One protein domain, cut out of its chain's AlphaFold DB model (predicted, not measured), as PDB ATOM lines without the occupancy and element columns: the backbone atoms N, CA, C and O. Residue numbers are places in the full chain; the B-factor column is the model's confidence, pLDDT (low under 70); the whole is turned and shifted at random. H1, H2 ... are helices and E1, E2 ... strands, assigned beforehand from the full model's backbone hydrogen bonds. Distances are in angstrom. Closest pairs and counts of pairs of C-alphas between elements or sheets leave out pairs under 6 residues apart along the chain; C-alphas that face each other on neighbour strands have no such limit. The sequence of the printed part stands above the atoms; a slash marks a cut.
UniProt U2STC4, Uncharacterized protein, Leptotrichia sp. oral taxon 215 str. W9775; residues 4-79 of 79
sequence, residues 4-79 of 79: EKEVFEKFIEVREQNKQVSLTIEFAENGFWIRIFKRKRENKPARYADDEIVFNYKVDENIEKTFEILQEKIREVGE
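What this domain is: This is residues 4 to 79 of the 79 residues of an uncharacterized protein of Leptotrichia sp. oral taxon 215 str. W9775 (UniProt U2STC4). Look first for a sheet of three strands with two helices side by side over one face and the other face bare, in two layers; both helices run along the strands. A long loop, residues 39 to 51, extends beyond one end of the sheet and adds to the length of the whole. The printed part has 76 residues, with H1, E1, E2, E3 and H2 along the chain; the sheet's order is E1, E2, E3, antiparallel throughout, and the class is mixed, helices and strands. The whole is compact, with a radius of gyration of the C-alphas of 12.3 A, and its outline is elongated, 38 by 22 by 17 A.

How they stand to each other: Begin with E2, residues 31 to 38, the inner strand, which has E1, residues 21 to 28, and E3, residues 52 to 58, as its neighbours. The three form a meander, each strand the antiparallel neighbour of the one before. E1 and E2 are a hairpin at 161 degrees; look for N 24 and O 35, within hydrogen-bond range at 2.9 A. E2 and E3 are a hairpin at 162 degrees, with N 34 and O 55 within hydrogen-bond range at 2.9 A. H1, residues 4 to 17, is on the sheet at a height of 9.6 A, over E1 and E2, at 6 degrees to E1 on the local plane; its closest C-alphas to E1 are those of Arg 15 and Leu 23, 5.9 A apart. H2, residues 63 to 78, is on the same face at a height of 9.1 A, over E2, at 10 degrees to E2 on the local plane; the closest C-alphas of the two are those of Lys 38 and Val 77, 5.7 A apart. H1 and H2 only just touch, with 3 pairs of C-alphas within 8 A, the closest Val 7 and Ile 63 at 7.0 A. They run the same way at a shallow tilt of 28 degrees. In H1 and H2 every O i to N i+4 pair is within hydrogen-bond range.

Where its parts are: Find C-alpha 31 at (156.600, 133.548, 138.292); from there E2 runs 23.3 A to C-alpha 38. E1 covers 22.0 A and E3 19.7 A. H1 starts at C-alpha 4, (162.558, 135.445, 134.683), and spans 20.4 A; H2 spans 21.9 A and ends at C-alpha 78, (168.343, 130.584, 159.650).

The domain as a whole: The C-alphas farthest apart are those of Glu 42 and Asp 60, at 38.4 A. The printed part has no cut. The link E2 to E3 is long, 13 residues; the other links are tight. The mean pLDDT of the printed part is 79.1, and residues 40 to 50 and residue 79, the chain's last, are under 70.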
ATOM      1  N   GLU A   4     162.635 136.658 133.860       75.69
ATOM      2  CA  GLU A   4     162.558 135.445 134.683       75.69
ATOM      3  C   GLU A   4     163.915 134.771 134.909       75.69
ATOM      4  O   GLU A   4     164.210 134.330 136.014       75.69
ATOM      5  N   LYS A   5     164.765 134.716 133.878       81.81
ATOM      6  CA  LYS A   5     166.080 134.078 133.973       81.81
ATOM      7  C   LYS A   5     167.003 134.850 134.919       81.81
ATOM      8  O   LYS A   5     167.677 134.230 135.730       81.81
ATOM      9  N   GLU A   6     166.989 136.179 134.850       82.56
ATOM     10  CA  GLU A   6     167.786 137.028 135.745       82.56
ATOM     11  C   GLU A   6     167.336 136.888 137.208       82.56
ATOM     12  O   GLU A   6     168.160 136.787 138.115       82.56
ATOM     13  N   VAL A   7     166.022 136.831 137.446       81.19
ATOM     14  CA  VAL A   7     165.465 136.611 138.791       81.19
ATOM     15  C   VAL A   7     165.847 135.238 139.329       81.19
ATOM     16  O   VAL A   7     166.255 135.116 140.483       81.19
ATOM     17  N   PHE A   8     165.760 134.208 138.487       83.06
ATOM     18  CA  PHE A   8     166.164 132.860 138.856       83.06
ATOM     19  C   PHE A   8     167.648 132.806 139.248       83.06
ATOM     20  O   PHE A   8     167.973 132.265 140.301       83.06
ATOM     21  N   GLU A   9     168.538 133.407 138.454       86.38
ATOM     22  CA  GLU A   9     169.977 133.472 138.752       86.38
ATOM     23  C   GLU A   9     170.248 134.167 140.098       86.38
ATOM     24  O   GLU A   9     170.958 133.610 140.935       86.38
ATOM     25  N   LYS A  10     169.583 135.295 140.384       85.25
ATOM     26  CA  LYS A  10     169.678 135.982 141.688       85.25
ATOM     27  C   LYS A  10     169.231 135.102 142.861       85.25
ATOM     28  O   LYS A  10     169.859 135.100 143.919       85.25
ATOM     29  N   PHE A  11     168.156 134.331 142.707       83.00
ATOM     30  CA  PHE A  11     167.703 133.422 143.766       83.00
ATOM     31  C   PHE A  11     168.666 132.248 143.989       83.00
ATOM     32  O   PHE A  11     168.828 131.792 145.125       83.00
ATOM     33  N   ILE A  12     169.336 131.774 142.933       83.00
ATOM     34  CA  ILE A  12     170.404 130.775 143.056       83.00
ATOM     35  C   ILE A  12     171.590 131.342 143.843       83.00
ATOM     36  O   ILE A  12     172.053 130.677 144.769       83.00
ATOM     37  N   GLU A  13     172.027 132.572 143.564       87.44
ATOM     38  CA  GLU A  13     173.112 133.219 144.318       87.44
ATOM     39  C   GLU A  13     172.797 133.304 145.821       87.44
ATOM     40  O   GLU A  13     173.616 132.930 146.666       87.44
ATOM     41  N   VAL A  14     171.574 133.708 146.176       83.81
ATOM     42  CA  VAL A  14     171.122 133.767 147.577       83.81
ATOM     43  C   VAL A  14     171.165 132.396 148.250       83.81
ATOM     44  O   VAL A  14     171.591 132.280 149.404       83.81
ATOM     45  N   ARG A  15     170.753 131.341 147.541       81.25
ATOM     46  CA  ARG A  15     170.834 129.963 148.041       81.25
ATOM     47  C   ARG A  15     172.279 129.546 148.320       81.25
ATOM     48  O   ARG A  15     172.522 128.856 149.309       81.25
ATOM     49  N   GLU A  16     173.225 129.912 147.460       83.19
ATOM     50  CA  GLU A  16     174.637 129.546 147.629       83.19
ATOM     51  C   GLU A  16     175.289 130.243 148.828       83.19
ATOM     52  O   GLU A  16     176.106 129.634 149.528       83.19
ATOM     53  N   GLN A  17     174.880 131.483 149.104       84.50
ATOM     54  CA  GLN A  17     175.336 132.259 150.258       84.50
ATOM     55  C   GLN A  17     174.785 131.721 151.588       84.50
ATOM     56  O   GLN A  17     175.448 131.834 152.617       84.50
ATOM     57  N   ASN A  18     173.612 131.081 151.577       80.00
ATOM     58  CA  ASN A  18     172.900 130.661 152.786       80.00
ATOM     59  C   ASN A  18     172.825 129.132 152.923       80.00
ATOM     60  O   ASN A  18     171.766 128.512 152.813       80.00
ATOM     61  N   LYS A  19     173.971 128.496 153.199       78.88
ATOM     62  CA  LYS A  19     174.107 127.025 153.291       78.88
ATOM     63  C   LYS A  19     173.344 126.378 154.454       78.88
ATOM     64  O   LYS A  19     173.172 125.159 154.448       78.88
ATOM     65  N   GLN A  20     172.928 127.165 155.441       77.94
ATOM     66  CA  GLN A  20     172.137 126.759 156.604       77.94
ATOM     67  C   GLN A  20     170.660 126.519 156.269       77.94
ATOM     68  O   GLN A  20     169.988 125.753 156.960       77.94
ATOM     69  N   VAL A  21     170.171 127.109 155.177       80.31
ATOM     70  CA  VAL A  21     168.831 126.852 154.651       80.31
ATOM     71  C   VAL A  21     168.916 126.074 153.346       80.31
ATOM     72  O   VAL A  21     169.958 125.918 152.701       80.31
ATOM     73  N   SER A  22     167.797 125.506 152.953       82.38
ATOM     74  CA  SER A  22     167.616 124.969 151.625       82.38
ATOM     75  C   SER A  22     166.463 125.705 150.970       82.38
ATOM     76  O   SER A  22     165.441 125.972 151.594       82.38
ATOM     77  N   LEU A  23     166.694 126.078 149.718       85.69
ATOM     78  CA  LEU A  23     165.834 126.938 148.930       85.69
ATOM     79  C   LEU A  23     165.474 126.184 147.654       85.69
ATOM     80  O   LEU A  23     166.363 125.737 146.924       85.69
ATOM     81  N   THR A  24     164.177 126.009 147.425       86.56
ATOM     82  CA  THR A  24     163.622 125.378 146.223       86.56
ATOM     83  C   THR A  24     162.838 126.420 145.443       86.56
ATOM     84  O   THR A  24     162.079 127.180 146.037       86.56
ATOM     85  N   ILE A  25     163.046 126.455 144.128       86.12
ATOM     86  CA  ILE A  25     162.395 127.386 143.205       86.12
ATOM     87  C   ILE A  25     161.680 126.538 142.160       86.12
ATOM     88  O   ILE A  25     162.326 125.767 141.449       86.12
ATOM     89  N   GLU A  26     160.365 126.666 142.079       86.69
ATOM     90  CA  GLU A  26     159.538 125.984 141.085       86.69
ATOM     91  C   GLU A  26     158.913 127.029 140.161       86.69
ATOM     92  O   GLU A  26     158.370 128.030 140.626       86.69
ATOM     93  N   PHE A  27     158.992 126.807 138.850       83.69
ATOM     94  CA  PHE A  27     158.346 127.680 137.872       83.69
ATOM     95  C   PHE A  27     156.822 127.582 138.001       83.69
ATOM     96  O   PHE A  27     156.265 126.490 138.132       83.69
ATOM     97  N   ALA A  28     156.156 128.728 137.940       84.00
ATOM     98  CA  ALA A  28     154.707 128.862 137.927       84.00
ATOM     99  C   ALA A  28     154.269 129.668 136.698       84.00
ATOM    100  O   ALA A  28     155.082 130.337 136.069       84.00
ATOM    101  N   GLU A  29     152.972 129.643 136.385       80.88
ATOM    102  CA  GLU A  29     152.400 130.270 135.183       80.88
ATOM    103  C   GLU A  29     152.743 131.766 135.030       80.88
ATOM    104  O   GLU A  29     152.813 132.250 133.909       80.88
ATOM    105  N   ASN A  30     153.012 132.483 136.132       81.50
ATOM    106  CA  ASN A  30     153.419 133.896 136.127       81.50
ATOM    107  C   ASN A  30     154.524 134.219 137.154       81.50
ATOM    108  O   ASN A  30     154.515 135.296 137.753       81.50
ATOM    109  N   GLY A  31     155.466 133.297 137.394       85.75
ATOM    110  CA  GLY A  31     156.600 133.548 138.292       85.75
ATOM    111  C   GLY A  31     157.171 132.305 138.954       85.75
ATOM    112  O   GLY A  31     157.360 131.283 138.298       85.75
ATOM    113  N   PHE A  32     157.473 132.394 140.249       87.56
ATOM    114  CA  PHE A  32     158.154 131.334 140.990       87.56
ATOM    115  C   PHE A  32     157.454 131.020 142.304       87.56
ATOM    116  O   PHE A  32     157.135 131.913 143.085       87.56
ATOM    117  N   TRP A  33     157.299 129.736 142.598       88.56
ATOM    118  CA  TRP A  33     157.109 129.277 143.966       88.56
ATOM    119  C   TRP A  33     158.466 129.122 144.627       88.56
ATOM    120  O   TRP A  33     159.322 128.385 144.138       88.56
ATOM    121  N   ILE A  34     158.653 129.812 145.745       87.81
ATOM    122  CA  ILE A  34     159.881 129.773 146.524       87.81
ATOM    123  C   ILE A  34     159.561 129.097 147.848       87.81
ATOM    124  O   ILE A  34     158.652 129.512 148.569       87.81
ATOM    125  N   ARG A  35     160.312 128.041 148.156       87.75
ATOM    126  CA  ARG A  35     160.209 127.305 149.418       87.75
ATOM    127  C   ARG A  35     161.537 127.368 150.145       87.75
ATOM    128  O   ARG A  35     162.567 127.024 149.561       87.75
ATOM    129  N   ILE A  36     161.509 127.784 151.404       86.94
ATOM    130  CA  ILE A  36     162.678 127.915 152.274       86.94
ATOM    131  C   ILE A  36     162.475 127.004 153.473       86.94
ATOM    132  O   ILE A  36     161.414 127.013 154.090       86.94
ATOM    133  N   PHE A  37     163.504 126.239 153.814       83.81
ATOM    134  CA  PHE A  37     163.490 125.378 154.989       83.81
ATOM    135  C   PHE A  37     164.859 125.321 155.659       83.81
ATOM    136  O   PHE A  37     165.898 125.302 154.989       83.81
ATOM    137  N   LYS A  38     164.871 125.250 156.993       80.00
ATOM    138  CA  LYS A  38     166.106 125.084 157.769       80.00
ATOM    139  C   LYS A  38     166.685 123.703 157.481       80.00
ATOM    140  O   LYS A  38     165.990 122.689 157.591       80.00
ATOM    141  N   ARG A  39     167.966 123.624 157.109       72.44
ATOM    142  CA  ARG A  39     168.617 122.319 156.944       72.44
ATOM    143  C   ARG A  39     168.818 121.702 158.321       72.44
ATOM    144  O   ARG A  39     169.661 122.156 159.093       72.44
ATOM    145  N   LYS A  40     168.091 120.627 158.623       67.94
ATOM    146  CA  LYS A  40     168.446 119.764 159.754       67.94
ATOM    147  C   LYS A  40     169.773 119.066 159.430       67.94
ATOM    148  O   LYS A  40     169.982 118.605 158.311       67.94
ATOM    149  N   ARG A  41     170.685 119.010 160.409       58.00
ATOM    150  CA  ARG A  41     171.969 118.286 160.295       58.00
ATOM    151  C   ARG A  41     171.789 116.768 160.188       58.00
ATOM    152  O   ARG A  41     172.714 116.074 159.786       58.00
ATOM    153  N   GLU A  42     170.626 116.255 160.570       54.94
ATOM    154  CA  GLU A  42     170.314 114.834 160.488       54.94
ATOM    155  C   GLU A  42     169.861 114.470 159.071       54.94
ATOM    156  O   GLU A  42     169.104 115.218 158.462       54.94
ATOM    157  N   ASN A  43     170.301 113.305 158.583       53.88
ATOM    158  CA  ASN A  43     170.047 112.665 157.278       53.88
ATOM    159  C   ASN A  43     168.557 112.448 156.896       53.88
ATOM    160  O   ASN A  43     168.220 111.505 156.179       53.88
ATOM    161  N   LYS A  44     167.626 113.271 157.378       54.56
ATOM    162  CA  LYS A  44     166.220 113.224 156.995       54.56
ATOM    163  C   LYS A  44     166.015 114.008 155.695       54.56
ATOM    164  O   LYS A  44     166.560 115.102 155.542       54.56
ATOM    165  N   PRO A  45     165.229 113.476 154.745       53.91
ATOM    166  CA  PRO A  45     164.891 114.201 153.531       53.91
ATOM    167  C   PRO A  45     164.184 115.514 153.885       53.91
ATOM    168  O   PRO A  45     163.397 115.567 154.827       53.91
ATOM    169  N   ALA A  46     164.448 116.549 153.086       53.62
ATOM    170  CA  ALA A  46     163.974 117.933 153.204       53.62
ATOM    171  C   ALA A  46     162.485 118.137 153.572       53.62
ATOM    172  O   ALA A  46     162.117 119.205 154.039       53.62
ATOM    173  N   ARG A  47     161.635 117.117 153.396       52.03
ATOM    174  CA  ARG A  47     160.180 117.132 153.635       52.03
ATOM    175  C   ARG A  47     159.754 117.167 155.117       52.03
ATOM    176  O   ARG A  47     158.571 117.017 155.384       52.03
ATOM    177  N   TYR A  48     160.683 117.323 156.065       51.28
ATOM    178  CA  TYR A  48     160.406 117.315 157.515       51.28
ATOM    179  C   TYR A  48     161.083 118.475 158.275       51.28
ATOM    180  O   TYR A  48     161.515 118.313 159.426       51.28
ATOM    181  N   ALA A  49     161.263 119.622 157.619       56.66
ATOM    182  CA  ALA A  49     161.620 120.845 158.330       56.66
ATOM    183  C   ALA A  49     160.401 121.331 159.125       56.66
ATOM    184  O   ALA A  49     159.297 121.334 158.591       56.66
ATOM    185  N   ASP A  50     160.601 121.685 160.397       62.16
ATOM    186  CA  ASP A  50     159.510 122.177 161.254       62.16
ATOM    187  C   ASP A  50     159.078 123.594 160.828       62.16
ATOM    188  O   ASP A  50     157.910 123.944 160.959       62.16
ATOM    189  N   ASP A  51     160.004 124.346 160.218       70.06
ATOM    190  CA  ASP A  51     159.814 125.712 159.739       70.06
ATOM    191  C   ASP A  51     159.996 125.762 158.210       70.06
ATOM    192  O   ASP A  51     161.107 125.939 157.692       70.06
ATOM    193  N   GLU A  52     158.902 125.535 157.477       79.50
ATOM    194  CA  GLU A  52     158.814 125.768 156.030       79.50
ATOM    195  C   GLU A  52     158.144 127.121 155.772       79.50
ATOM    196  O   GLU A  52     157.010 127.361 156.191       79.50
ATOM    197  N   ILE A  53     158.827 127.992 155.030       84.25
ATOM    198  CA  ILE A  53     158.237 129.217 154.491       84.25
ATOM    199  C   ILE A  53     158.026 129.026 152.995       84.25
ATOM    200  O   ILE A  53     158.974 128.761 152.252       84.25
ATOM    201  N   VAL A  54     156.783 129.198 152.551       85.19
ATOM    202  CA  VAL A  54     156.396 129.145 151.138       85.19
ATOM    203  C   VAL A  54     155.817 130.488 150.735       85.19
ATOM    204  O   VAL A  54     154.911 130.998 151.392       85.19
ATOM    205  N   PHE A  55     156.299 131.047 149.631       85.69
ATOM    206  CA  PHE A  55     155.677 132.215 149.021       85.69
ATOM    207  C   PHE A  55     155.817 132.194 147.500       85.69
ATOM    208  O   PHE A  55     156.630 131.463 146.931       85.69
ATOM    209  N   ASN A  56     154.966 132.974 146.841       86.00
ATOM    210  CA  ASN A  56     154.953 133.129 145.396       86.00
ATOM    211  C   ASN A  56     155.579 134.478 145.041       86.00
ATOM    212  O   ASN A  56     155.157 135.495 145.584       86.00
ATOM    213  N   TYR A  57     156.555 134.470 144.142       84.56
ATOM    214  CA  TYR A  57     156.994 135.662 143.430       84.56
ATOM    215  C   TYR A  57     156.287 135.726 142.087       84.56
ATOM    216  O   TYR A  57     156.300 134.734 141.350       84.56
ATOM    217  N   LYS A  58     155.772 136.898 141.723       85.69
ATOM    218  CA  LYS A  58     155.220 137.131 140.387       85.69
ATOM    219  C   LYS A  58     156.160 137.973 139.532       85.69
ATOM    220  O   LYS A  58     156.799 138.899 140.013       85.69
ATOM    221  N   VAL A  59     156.256 137.679 138.235       77.50
ATOM    222  CA  VAL A  59     157.223 138.336 137.322       77.50
ATOM    223  C   VAL A  59     156.986 139.844 137.170       77.50
ATOM    224  O   VAL A  59     157.913 140.592 136.834       77.50
ATOM    225  N   ASP A  60     155.761 140.304 137.407       80.38
ATOM    226  CA  ASP A  60     155.365 141.711 137.413       80.38
ATOM    227  C   ASP A  60     155.765 142.458 138.697       80.38
ATOM    228  O   ASP A  60     155.773 143.690 138.698       80.38
ATOM    229  N   GLU A  61     156.180 141.756 139.755       78.69
ATOM    230  CA  GLU A  61     156.634 142.371 141.001       78.69
ATOM    231  C   GLU A  61     158.013 143.035 140.873       78.69
ATOM    232  O   GLU A  61     158.811 142.795 139.955       78.69
ATOM    233  N   ASN A  62     158.296 143.929 141.823       84.12
ATOM    234  CA  ASN A  62     159.611 144.540 141.949       84.12
ATOM    235  C   ASN A  62     160.609 143.487 142.467       84.12
ATOM    236  O   ASN A  62     160.484 142.990 143.591       84.12
ATOM    237  N   ILE A  63     161.603 143.176 141.633       81.25
ATOM    238  CA  ILE A  63     162.644 142.180 141.907       81.25
ATOM    239  C   ILE A  63     163.425 142.531 143.174       81.25
ATOM    240  O   ILE A  63     163.648 141.652 143.996       81.25
ATOM    241  N   GLU A  64     163.819 143.795 143.348       83.94
ATOM    242  CA  GLU A  64     164.630 144.234 144.493       83.94
ATOM    243  C   GLU A  64     163.866 144.033 145.800       83.94
ATOM    244  O   GLU A  64     164.363 143.396 146.724       83.94
ATOM    245  N   LYS A  65     162.598 144.453 145.828       84.81
ATOM    246  CA  LYS A  65     161.726 144.264 146.992       84.81
ATOM    247  C   LYS A  65     161.490 142.786 147.311       84.81
ATOM    248  O   LYS A  65     161.472 142.390 148.471       84.81
ATOM    249  N   THR A  66     161.301 141.956 146.287       82.75
ATOM    250  CA  THR A  66     161.139 140.505 146.483       82.75
ATOM    251  C   THR A  66     162.413 139.890 147.041       82.75
ATOM    252  O   THR A  66     162.366 139.015 147.901       82.75
ATOM    253  N   PHE A  67     163.561 140.351 146.559       84.94
ATOM    254  CA  PHE A  67     164.855 139.882 147.013       84.94
ATOM    255  C   PHE A  67     165.108 140.234 148.485       84.94
ATOM    256  O   PHE A  67     165.570 139.380 149.236       84.94
ATOM    257  N   GLU A  68     164.733 141.438 148.920       87.31
ATOM    258  CA  GLU A  68     164.762 141.830 150.335       87.31
ATOM    259  C   GLU A  68     163.885 140.910 151.195       87.31
ATOM    260  O   GLU A  68     164.358 140.369 152.196       87.31
ATOM    261  N   ILE A  69     162.641 140.651 150.765       86.12
ATOM    262  CA  ILE A  69     161.729 139.718 151.449       86.12
ATOM    263  C   ILE A  69     162.353 138.321 151.528       86.12
ATOM    264  O   ILE A  69     162.320 137.682 152.578       86.12
ATOM    265  N   LEU A  70     162.950 137.842 150.434       85.81
ATOM    266  CA  LEU A  70     163.611 136.543 150.389       85.81
ATOM    267  C   LEU A  70     164.749 136.458 151.416       85.81
ATOM    268  O   LEU A  70     164.833 135.479 152.156       85.81
ATOM    269  N   GLN A  71     165.612 137.472 151.479       87.06
ATOM    270  CA  GLN A  71     166.706 137.522 152.449       87.06
ATOM    271  C   GLN A  71     166.195 137.564 153.891       87.06
ATOM    272  O   GLN A  71     166.724 136.853 154.747       87.06
ATOM    273  N   GLU A  72     165.145 138.342 154.158       88.25
ATOM    274  CA  GLU A  72     164.514 138.406 155.474       88.25
ATOM    275  C   GLU A  72     163.943 137.043 155.889       88.25
ATOM    276  O   GLU A  72     164.243 136.568 156.984       88.25
ATOM    277  N   LYS A  73     163.225 136.354 154.991       85.88
ATOM    278  CA  LYS A  73     162.695 135.003 155.247       85.88
ATOM    279  C   LYS A  73     163.788 133.967 155.471       85.88
ATOM    280  O   LYS A  73     163.647 133.091 156.318       85.88
ATOM    281  N   ILE A  74     164.898 134.065 154.749       85.31
ATOM    282  CA  ILE A  74     166.054 133.195 154.977       85.31
ATOM    283  C   ILE A  74     166.674 133.446 156.351       85.31
ATOM    284  O   ILE A  74     167.066 132.483 157.009       85.31
ATOM    285  N   ARG A  75     166.754 134.706 156.794       85.12
ATOM    286  CA  ARG A  75     167.231 135.045 158.140       85.12
ATOM    287  C   ARG A  75     166.294 134.489 159.213       85.12
ATOM    288  O   ARG A  75     166.790 133.831 160.117       85.12
ATOM    289  N   GLU A  76     164.979 134.677 159.068       83.69
ATOM    290  CA  GLU A  76     163.962 134.136 159.989       83.69
ATOM    291  C   GLU A  76     164.101 132.614 160.181       83.69
ATOM    292  O   GLU A  76     163.995 132.122 161.295       83.69
ATOM    293  N   VAL A  77     164.362 131.867 159.103       81.38
ATOM    294  CA  VAL A  77     164.528 130.399 159.144       81.38
ATOM    295  C   VAL A  77     165.943 129.981 159.579       81.38
ATOM    296  O   VAL A  77     166.163 128.860 160.047       81.38
ATOM    297  N   GLY A  78     166.937 130.840 159.355       72.81
ATOM    298  CA  GLY A  78     168.343 130.584 159.650       72.81
ATOM    299  C   GLY A  78     168.712 130.741 161.127       72.81
ATOM    300  O   GLY A  78     169.567 129.981 161.592       72.81
ATOM    301  N   GLU A  79     168.080 131.682 161.838       69.06
ATOM    302  CA  GLU A  79     168.153 131.837 163.305       69.06
ATOM    303  C   GLU A  79     167.519 130.628 164.011       69.06
ATOM    304  O   GLU A  79     168.200 129.978 164.841       69.06
TER     305      GLU A  79